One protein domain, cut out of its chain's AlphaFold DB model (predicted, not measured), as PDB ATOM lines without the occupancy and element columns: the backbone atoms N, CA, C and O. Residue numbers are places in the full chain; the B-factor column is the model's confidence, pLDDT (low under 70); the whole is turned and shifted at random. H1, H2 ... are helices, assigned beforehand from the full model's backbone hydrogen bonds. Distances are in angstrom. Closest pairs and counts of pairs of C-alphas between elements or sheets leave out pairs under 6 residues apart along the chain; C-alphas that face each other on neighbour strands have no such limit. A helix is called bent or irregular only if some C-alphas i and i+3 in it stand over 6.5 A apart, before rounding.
ATOM      1  N   ALA A 140      57.404 -17.571 -34.549       61.47
ATOM      2  CA  ALA A 140      56.843 -16.277 -34.172       61.47
ATOM      3  C   ALA A 140      56.383 -15.468 -35.394       61.47
ATOM      4  O   ALA A 140      55.263 -14.975 -35.383       61.47
ATOM      5  N   THR A 141      57.169 -15.388 -36.474       67.44
ATOM      6  CA  THR A 141      56.734 -14.714 -37.715       67.44
ATOM      7  C   THR A 141      55.528 -15.420 -38.337       67.44
ATOM      8  O   THR A 141      54.578 -14.764 -38.753       67.44
ATOM      9  N   ARG A 142      55.494 -16.762 -38.340       69.44
ATOM     10  CA  ARG A 142      54.331 -17.523 -38.820       69.44
ATOM     11  C   ARG A 142      53.098 -17.306 -37.938       69.44
ATOM     12  O   ARG A 142      51.991 -17.278 -38.469       69.44
ATOM     13  N   ARG A 143      53.270 -17.132 -36.622       68.88
ATOM     14  CA  ARG A 143      52.195 -16.722 -35.703       68.88
ATOM     15  C   ARG A 143      51.747 -15.289 -35.961       68.88
ATOM     16  O   ARG A 143      50.552 -15.106 -36.089       68.88
ATOM     17  N   VAL A 144      52.656 -14.330 -36.141       64.75
ATOM     18  CA  VAL A 144      52.325 -12.930 -36.465       64.75
ATOM     19  C   VAL A 144      51.571 -12.832 -37.789       64.75
ATOM     20  O   VAL A 144      50.550 -12.170 -37.831       64.75
ATOM     21  N   VAL A 145      51.971 -13.547 -38.845       63.91
ATOM     22  CA  VAL A 145      51.226 -13.570 -40.123       63.91
ATOM     23  C   VAL A 145      49.875 -14.294 -39.986       63.91
ATOM     24  O   VAL A 145      48.894 -13.922 -40.628       63.91
ATOM     25  N   GLN A 146      49.785 -15.324 -39.141       65.75
ATOM     26  CA  GLN A 146      48.517 -15.996 -38.832       65.75
ATOM     27  C   GLN A 146      47.594 -15.118 -37.964       65.75
ATOM     28  O   GLN A 146      46.383 -15.176 -38.139       65.75
ATOM     29  N   GLU A 147      48.156 -14.302 -37.075       60.12
ATOM     30  CA  GLU A 147      47.486 -13.336 -36.199       60.12
ATOM     31  C   GLU A 147      47.083 -12.075 -36.967       60.12
ATOM     32  O   GLU A 147      45.984 -11.583 -36.772       60.12
ATOM     33  N   GLU A 148      47.877 -11.617 -37.933       59.00
ATOM     34  CA  GLU A 148      47.530 -10.583 -38.916       59.00
ATOM     35  C   GLU A 148      46.402 -11.073 -39.840       59.00
ATOM     36  O   GLU A 148      45.465 -10.341 -40.146       59.00
ATOM     37  N   LYS A 149      46.402 -12.366 -40.187       55.78
ATOM     38  CA  LYS A 149      45.267 -13.040 -40.835       55.78
ATOM     39  C   LYS A 149      44.080 -13.297 -39.888       55.78
ATOM     40  O   LYS A 149      43.009 -13.676 -40.362       55.78
ATOM     41  N   GLU A 150      44.228 -13.087 -38.581       54.56
ATOM     42  CA  GLU A 150      43.122 -13.057 -37.612       54.56
ATOM     43  C   GLU A 150      42.734 -11.626 -37.183       54.56
ATOM     44  O   GLU A 150      41.578 -11.422 -36.806       54.56
ATOM     45  N   MET A 151      43.577 -10.617 -37.460       58.22
ATOM     46  CA  MET A 151      43.207  -9.222 -37.750       58.22
ATOM     47  C   MET A 151      42.519  -9.108 -39.119       58.22
ATOM     48  O   MET A 151      42.775  -8.216 -39.931       58.22
ATOM     49  N   LEU A 152      41.558  -9.993 -39.364       60.53
ATOM     50  CA  LEU A 152      40.512  -9.697 -40.320       60.53
ATOM     51  C   LEU A 152      39.852  -8.378 -39.884       60.53
ATOM     52  O   LEU A 152      39.577  -8.179 -38.699       60.53
ATOM     53  N   MET A 153      39.519  -7.507 -40.843       61.81
ATOM     54  CA  MET A 153      38.795  -6.244 -40.587       61.81
ATOM     55  C   MET A 153      37.458  -6.456 -39.835       61.81
ATOM     56  O   MET A 153      36.866  -5.506 -39.327       61.81
ATOM     57  N   MET A 154      36.978  -7.703 -39.766       65.44
ATOM     58  CA  MET A 154      35.924  -8.173 -38.873       65.44
ATOM     59  C   MET A 154      36.456  -9.250 -37.926       65.44
ATOM     60  O   MET A 154      37.050 -10.223 -38.382       65.44
ATOM     61  N   GLN A 155      36.136  -9.163 -36.632       77.00
ATOM     62  CA  GLN A 155      36.475 -10.229 -35.686       77.00
ATOM     63  C   GLN A 155      35.894 -11.586 -36.124       77.00
ATOM     64  O   GLN A 155      34.694 -11.726 -36.378       77.00
ATOM     65  N   LYS A 156      36.764 -12.600 -36.156       77.38
ATOM     66  CA  LYS A 156      36.478 -13.961 -36.629       77.38
ATOM     67  C   LYS A 156      35.321 -14.627 -35.875       77.38
ATOM     68  O   LYS A 156      34.365 -15.057 -36.512       77.38
ATOM     69  N   SER A 157      35.361 -14.672 -34.541       82.19
ATOM     70  CA  SER A 157      34.344 -15.383 -33.747       82.19
ATOM     71  C   SER A 157      32.939 -14.759 -33.863       82.19
ATOM     72  O   SER A 157      32.015 -15.501 -34.193       82.19
ATOM     73  N   PRO A 158      32.749 -13.425 -33.728       84.94
ATOM     74  CA  PRO A 158      31.445 -12.789 -33.961       84.94
ATOM     75  C   PRO A 158      30.923 -12.935 -35.398       84.94
ATOM     76  O   PRO A 158      29.712 -13.016 -35.613       84.94
ATOM     77  N   LEU A 159      31.812 -12.980 -36.403       82.12
ATOM     78  CA  LEU A 159      31.422 -13.246 -37.790       82.12
ATOM     79  C   LEU A 159      30.919 -14.687 -37.964       82.12
ATOM     80  O   LEU A 159      29.881 -14.891 -38.592       82.12
ATOM     81  N   GLN A 160      31.612 -15.672 -37.386       85.69
ATOM     82  CA  GLN A 160      31.191 -17.076 -37.418       85.69
ATOM     83  C   GLN A 160      29.871 -17.296 -36.666       85.69
ATOM     84  O   GLN A 160      28.991 -17.988 -37.174       85.69
ATOM     85  N   GLU A 161      29.684 -16.653 -35.510       88.69
ATOM     86  CA  GLU A 161      28.429 -16.682 -34.748       88.69
ATOM     87  C   GLU A 161      27.257 -16.111 -35.561       88.69
ATOM     88  O   GLU A 161      26.220 -16.763 -35.709       88.69
ATOM     89  N   LYS A 162      27.426 -14.929 -36.172       89.44
ATOM     90  CA  LYS A 162      26.394 -14.335 -37.038       89.44
ATOM     91  C   LYS A 162      26.116 -15.176 -38.281       89.44
ATOM     92  O   LYS A 162      24.956 -15.288 -38.674       89.44
ATOM     93  N   LEU A 163      27.139 -15.776 -38.889       88.62
ATOM     94  CA  LEU A 163      26.965 -16.663 -40.038       88.62
ATOM     95  C   LEU A 163      26.151 -17.907 -39.647       88.62
ATOM     96  O   LEU A 163      25.174 -18.222 -40.324       88.62
ATOM     97  N   ALA A 164      26.479 -18.547 -38.520       89.38
ATOM     98  CA  ALA A 164      25.729 -19.682 -37.985       89.38
ATOM     99  C   ALA A 164      24.270 -19.317 -37.648       89.38
ATOM    100  O   ALA A 164      23.361 -20.078 -37.977       89.38
ATOM    101  N   ALA A 165      24.025 -18.138 -37.065       93.81
ATOM    102  CA  ALA A 165      22.676 -17.652 -36.773       93.81
ATOM    103  C   ALA A 165      21.840 -17.413 -38.048       93.81
ATOM    104  O   ALA A 165      20.683 -17.830 -38.114       93.81
ATOM    105  N   ILE A 166      22.426 -16.798 -39.083       92.50
ATOM    106  CA  ILE A 166      21.767 -16.602 -40.389       92.50
ATOM    107  C   ILE A 166      21.466 -17.957 -41.039       92.50
ATOM    108  O   ILE A 166      20.349 -18.194 -41.491       92.50
ATOM    109  N   MET A 167      22.439 -18.868 -41.049       91.19
ATOM    110  CA  MET A 167      22.271 -20.212 -41.599       91.19
ATOM    111  C   MET A 167      21.157 -20.994 -40.903       91.19
ATOM    112  O   MET A 167      20.345 -21.608 -41.591       91.19
ATOM    113  N   LEU A 168      21.083 -20.930 -39.570       92.94
ATOM    114  CA  LEU A 168      20.007 -21.535 -38.787       92.94
ATOM    115  C   LEU A 168      18.640 -20.964 -39.195       92.94
ATOM    116  O   LEU A 168      17.714 -21.734 -39.447       92.94
ATOM    117  N   GLY A 169      18.536 -19.639 -39.356       94.94
ATOM    118  CA  GLY A 169      17.336 -18.972 -39.875       94.94
ATOM    119  C   GLY A 169      16.961 -19.377 -41.309       94.94
ATOM    120  O   GLY A 169      15.784 -19.384 -41.658       94.94
ATOM    121  N   CYS A 170      17.939 -19.772 -42.128       92.44
ATOM    122  CA  CYS A 170      17.732 -20.291 -43.484       92.44
ATOM    123  C   CYS A 170      17.595 -21.828 -43.563       92.44
ATOM    124  O   CYS A 170      17.499 -22.367 -44.665       92.44
ATOM    125  N   GLY A 171      17.628 -22.556 -42.439       92.56
ATOM    126  CA  GLY A 171      17.606 -24.028 -42.417       92.56
ATOM    127  C   GLY A 171      18.880 -24.709 -42.950       92.56
ATOM    128  O   GLY A 171      18.879 -25.914 -43.216       92.56
ATOM    129  N   ILE A 172      19.975 -23.962 -43.112       89.25
ATOM    130  CA  ILE A 172      21.263 -24.447 -43.618       89.25
ATOM    131  C   ILE A 172      22.055 -25.056 -42.455       89.25
ATOM    132  O   ILE A 172      22.422 -24.375 -41.503       89.25
ATOM    133  N   LYS A 173      22.339 -26.359 -42.538       86.94
ATOM    134  CA  LYS A 173      22.915 -27.139 -41.424       86.94
ATOM    135  C   LYS A 173      24.413 -26.912 -41.204       86.94
ATOM    136  O   LYS A 173      24.901 -27.094 -40.094       86.94
ATOM    137  N   ASN A 174      25.152 -26.576 -42.257       81.94
ATOM    138  CA  ASN A 174      26.598 -26.379 -42.236       81.94
ATOM    139  C   ASN A 174      27.047 -25.488 -43.406       81.94
ATOM    140  O   ASN A 174      26.461 -25.515 -44.486       81.94
ATOM    141  N   ALA A 175      28.087 -24.686 -43.182       76.19
ATOM    142  CA  ALA A 175      28.741 -23.891 -44.216       76.19
ATOM    143  C   ALA A 175      30.052 -24.567 -44.595       76.19
ATOM    144  O   ALA A 175      30.761 -25.098 -43.737       76.19
ATOM    145  N   SER A 176      30.402 -24.530 -45.879       80.50
ATOM    146  CA  SER A 176      31.745 -24.930 -46.280       80.50
ATOM    147  C   SER A 176      32.747 -23.903 -45.751       80.50
ATOM    148  O   SER A 176      32.481 -22.698 -45.749       80.50
ATOM    149  N   LYS A 177      33.937 -24.364 -45.346       79.19
ATOM    150  CA  LYS A 177      34.998 -23.472 -44.851       79.19
ATOM    151  C   LYS A 177      35.378 -22.390 -45.876       79.19
ATOM    152  O   LYS A 177      35.796 -21.301 -45.496       79.19
ATOM    153  N   GLY A 178      35.164 -22.670 -47.165       78.50
ATOM    154  CA  GLY A 178      35.319 -21.710 -48.255       78.50
ATOM    155  C   GLY A 178      34.438 -20.465 -48.114       78.50
ATOM    156  O   GLY A 178      34.924 -19.380 -48.394       78.50
ATOM    157  N   VAL A 179      33.196 -20.572 -47.623       80.19
ATOM    158  CA  VAL A 179      32.310 -19.400 -47.457       80.19
ATOM    159  C   VAL A 179      32.907 -18.406 -46.459       80.19
ATOM    160  O   VAL A 179      33.064 -17.234 -46.789       80.19
ATOM    161  N   GLU A 180      33.326 -18.875 -45.282       73.62
ATOM    162  CA  GLU A 180      34.016 -18.037 -44.289       73.62
ATOM    163  C   GLU A 180      35.313 -17.432 -44.856       73.62
ATOM    164  O   GLU A 180      35.550 -16.229 -44.734       73.62
ATOM    165  N   CYS A 181      36.134 -18.257 -45.518       76.50
ATOM    166  CA  CYS A 181      37.410 -17.835 -46.096       76.50
ATOM    167  C   CYS A 181      37.265 -16.849 -47.268       76.50
ATOM    168  O   CYS A 181      38.186 -16.072 -47.501       76.50
ATOM    169  N   CYS A 182      36.150 -16.865 -48.005       82.19
ATOM    170  CA  CYS A 182      35.891 -15.943 -49.111       82.19
ATOM    171  C   CYS A 182      35.237 -14.636 -48.646       82.19
ATOM    172  O   CYS A 182      35.574 -13.576 -49.168       82.19
ATOM    173  N   LEU A 183      34.333 -14.678 -47.660       84.25
ATOM    174  CA  LEU A 183      33.616 -13.484 -47.197       84.25
ATOM    175  C   LEU A 183      34.566 -12.399 -46.674       84.25
ATOM    176  O   LEU A 183      34.403 -11.235 -47.033       84.25
ATOM    177  N   SER A 184      35.577 -12.768 -45.882       81.94
ATOM    178  CA  SER A 184      36.496 -11.787 -45.296       81.94
ATOM    179  C   SER A 184      37.298 -10.977 -46.335       81.94
ATOM    180  O   SER A 184      37.169  -9.751 -46.330       81.94
ATOM    181  N   PRO A 185      38.060 -11.583 -47.272       82.62
ATOM    182  CA  PRO A 185      38.763 -10.818 -48.306       82.62
ATOM    183  C   PRO A 185      37.802 -10.076 -49.251       82.62
ATOM    184  O   PRO A 185      38.122  -8.982 -49.713       82.62
ATOM    185  N   CYS A 186      36.593 -10.595 -49.511       87.19
ATOM    186  CA  CYS A 186      35.585  -9.855 -50.280       87.19
ATOM    187  C   CYS A 186      35.133  -8.558 -49.581       87.19
ATOM    188  O   CYS A 186      34.914  -7.547 -50.252       87.19
ATOM    189  N   LEU A 187      34.994  -8.568 -48.252       86.50
ATOM    190  CA  LEU A 187      34.657  -7.375 -47.471       86.50
ATOM    191  C   LEU A 187      35.842  -6.414 -47.352       86.50
ATOM    192  O   LEU A 187      35.653  -5.214 -47.535       86.50
ATOM    193  N   GLU A 188      37.055  -6.929 -47.151       86.94
ATOM    194  CA  GLU A 188      38.296  -6.146 -47.148       86.94
ATOM    195  C   GLU A 188      38.457  -5.351 -48.456       86.94
ATOM    196  O   GLU A 188      38.608  -4.130 -48.418       86.94
ATOM    197  N   LYS A 189      38.324  -5.998 -49.625       91.62
ATOM    198  CA  LYS A 189      38.416  -5.305 -50.924       91.62
ATOM    199  C   LYS A 189      37.283  -4.307 -51.155       91.62
ATOM    200  O   LYS A 189      37.519  -3.250 -51.742       91.62
ATOM    201  N   ARG A 190      36.073  -4.575 -50.647       93.25
ATOM    202  CA  ARG A 190      34.971  -3.597 -50.670       93.25
ATOM    203  C   ARG A 190      35.283  -2.377 -49.799       93.25
ATOM    204  O   ARG A 190      35.101  -1.256 -50.265       93.25
ATOM    205  N   MET A 191      35.774  -2.572 -48.575       94.75
ATOM    206  CA  MET A 191      36.174  -1.481 -47.679       94.75
ATOM    207  C   MET A 191      37.336  -0.672 -48.255       94.75
ATOM    208  O   MET A 191      37.277   0.553 -48.244       94.75
ATOM    209  N   GLN A 192      38.343  -1.334 -48.828       93.25
ATOM    210  CA  GLN A 192      39.455  -0.680 -49.519       93.25
ATOM    211  C   GLN A 192      38.940   0.219 -50.657       93.25
ATOM    212  O   GLN A 192      39.322   1.384 -50.738       93.25
ATOM    213  N   GLY A 193      37.997  -0.272 -51.471       95.19
ATOM    214  CA  GLY A 193      37.332   0.523 -52.509       95.19
ATOM    215  C   GLY A 193      36.555   1.731 -51.966       95.19
ATOM    216  O   GLY A 193      36.660   2.819 -52.530       95.19
ATOM    217  N   LEU A 194      35.825   1.572 -50.855       96.25
ATOM    218  CA  LEU A 194      35.112   2.673 -50.193       96.25
ATOM    219  C   LEU A 194      36.079   3.742 -49.666       96.25
ATOM    220  O   LEU A 194      35.884   4.917 -49.955       96.25
ATOM    221  N   ILE A 195      37.149   3.342 -48.974       96.25
ATOM    222  CA  ILE A 195      38.186   4.250 -48.460       96.25
ATOM    223  C   ILE A 195      38.849   5.010 -49.618       96.25
ATOM    224  O   ILE A 195      38.948   6.237 -49.576       96.25
ATOM    225  N   CYS A 196      39.232   4.315 -50.694       95.50
ATOM    226  CA  CYS A 196      39.772   4.950 -51.898       95.50
ATOM    227  C   CYS A 196      38.775   5.916 -52.558       95.50
ATOM    228  O   CYS A 196      39.193   6.948 -53.082       95.50
ATOM    229  N   ASN A 197      37.472   5.615 -52.545       96.50
ATOM    230  CA  ASN A 197      36.455   6.522 -53.071       96.50
ATOM    231  C   ASN A 197      36.292   7.770 -52.195       96.50
ATOM    232  O   ASN A 197      36.310   8.869 -52.739       96.50
ATOM    233  N   SER A 198      36.217   7.623 -50.870       95.12
ATOM    234  CA  SER A 198      36.152   8.760 -49.944       95.12
ATOM    235  C   SER A 198      37.367   9.676 -50.098       95.12
ATOM    236  O   SER A 198      37.199  10.872 -50.294       95.12
ATOM    237  N   ILE A 199      38.586   9.118 -50.138       95.62
ATOM    238  CA  ILE A 199      39.822   9.894 -50.361       95.62
ATOM    239  C   ILE A 199      39.798  10.628 -51.711       95.62
ATOM    240  O   ILE A 199      40.328  11.732 -51.816       95.62
ATOM    241  N   ARG A 200      39.216  10.029 -52.758       95.81
ATOM    242  CA  ARG A 200      39.072  10.682 -54.069       95.81
ATOM    243  C   ARG A 200      38.093  11.853 -54.019       95.81
ATOM    244  O   ARG A 200      38.439  12.901 -54.543       95.81
ATOM    245  N   VAL A 201      36.926  11.678 -53.397       93.38
ATOM    246  CA  VAL A 201      35.892  12.723 -53.304       93.38
ATOM    247  C   VAL A 201      36.362  13.883 -52.425       93.38
ATOM    248  O   VAL A 201      36.326  15.016 -52.882       93.38
ATOM    249  N   SER A 202      36.946  13.616 -51.251       91.88
ATOM    250  CA  SER A 202      37.473  14.684 -50.385       91.88
ATOM    251  C   SER A 202      38.531  15.554 -51.082       91.88
ATOM    252  O   SER A 202      38.556  16.758 -50.883       91.88
ATOM    253  N   LYS A 203      39.349  14.974 -51.975       89.81
ATOM    254  CA  LYS A 203      40.313  15.725 -52.806       89.81
ATOM    255  C   LYS A 203      39.680  16.530 -53.950       89.81
ATOM    256  O   LYS A 203      40.381  17.313 -54.585       89.81
TER     257      LYS A 203
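Overview. This is residues 140 to 203 of the 245 residues of the protein "Transcription initiation factor tfiid subunit 4b" of Thalictrum thalictroides (UniProt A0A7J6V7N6). One long helix, H3, makes the longest axis of a loose, open frame; H2 lies near the first part of it at a steep slant, and the link of residues 170 to 176 folds back from the far end of H2 to the start of H3. H1, residues 140 to 148, sticks out from this body as a separate arm, and residues 192 to 203 of H3 stick out as another. The printed part has 64 residues with three named helices, in the order H1, H2, H3 along the chain, and no named strand; the class is all helix. The whole is loose, with a radius of gyration of the C-alphas of 15.3 A, and its outline is flat, the C-alphas spanning 47 by 36 by 17 A along their three main axes.

Arrangement. The longest helix is H3, residues 177 to 203; it touches no helix, but is near H2, residues 156 to 169. H2 and H3 are close but not clearly touching, with 1 pair of C-alphas within 8 A. Their closest C-alphas are those of Gln 160 and Glu 180, 7.5 A apart, while their centres are 20.2 A apart. Their lines stand at a steep tilt of 68 degrees, only just short of about perpendicular, and they run opposite ways. H1, residues 140 to 148, touches no helix: it is apart from H2 and apart from H3, with no C-alpha of the one within 8 A of the other. No two of the helices form a hairpin. In the backbones of H1 and H2, every O i to N i+4 pair is within hydrogen-bond range; in H3, 21 of 23 such pairs are.

Along the chain. H3 holds 27 residues, Lys 177 to Lys 203, and measures 40.3 A from first to last C-alpha. It begins with C-alpha 177 at (34.998, -23.472, -44.851) and ends with C-alpha 203 at (40.313, 15.725, -52.806), and along it the y values climb while x and z change far less. H3 is neither bent nor irregular, but only just: C-alphas 181 and 184 are 6.2 A apart. H2 holds 14 residues, Lys 156 to Gly 169, and measures 20.1 A from first to last C-alpha; it starts with C-alpha 156 at (36.478, -13.961, -36.629). H1 holds 9 residues, Ala 140 to Glu 148, with 11.9 A between its first and last C-alphas, and its C-alpha 140 is printed at (56.843, -16.277, -34.172).

Size, cuts and confidence. The two C-alphas farthest apart are those of Lys 173 and Lys 203, 47.6 A; the first and last printed C-alphas, of Ala 140 and Lys 203, are 40.6 A apart. Residues 140 to 148, which belong to H1, stand free, and so do residues 192 to 203, which belong to H3. Without these stretches the body has 43 residues, spans 29 by 16 by 16 A and has a radius of gyration of 10.8 A. The printed part runs from residue 140 to residue 203 of a full chain of 245 residues and has no cut. The link from H1 to H2 and the link from H2 to H3 are each short, with 7 residues. The mean pLDDT of the printed part of this model is 81.9; the 15 residues from 140 to 154 are under 70. The mean pLDDT is 65 for H1, 88 for H2 and 89 for H3.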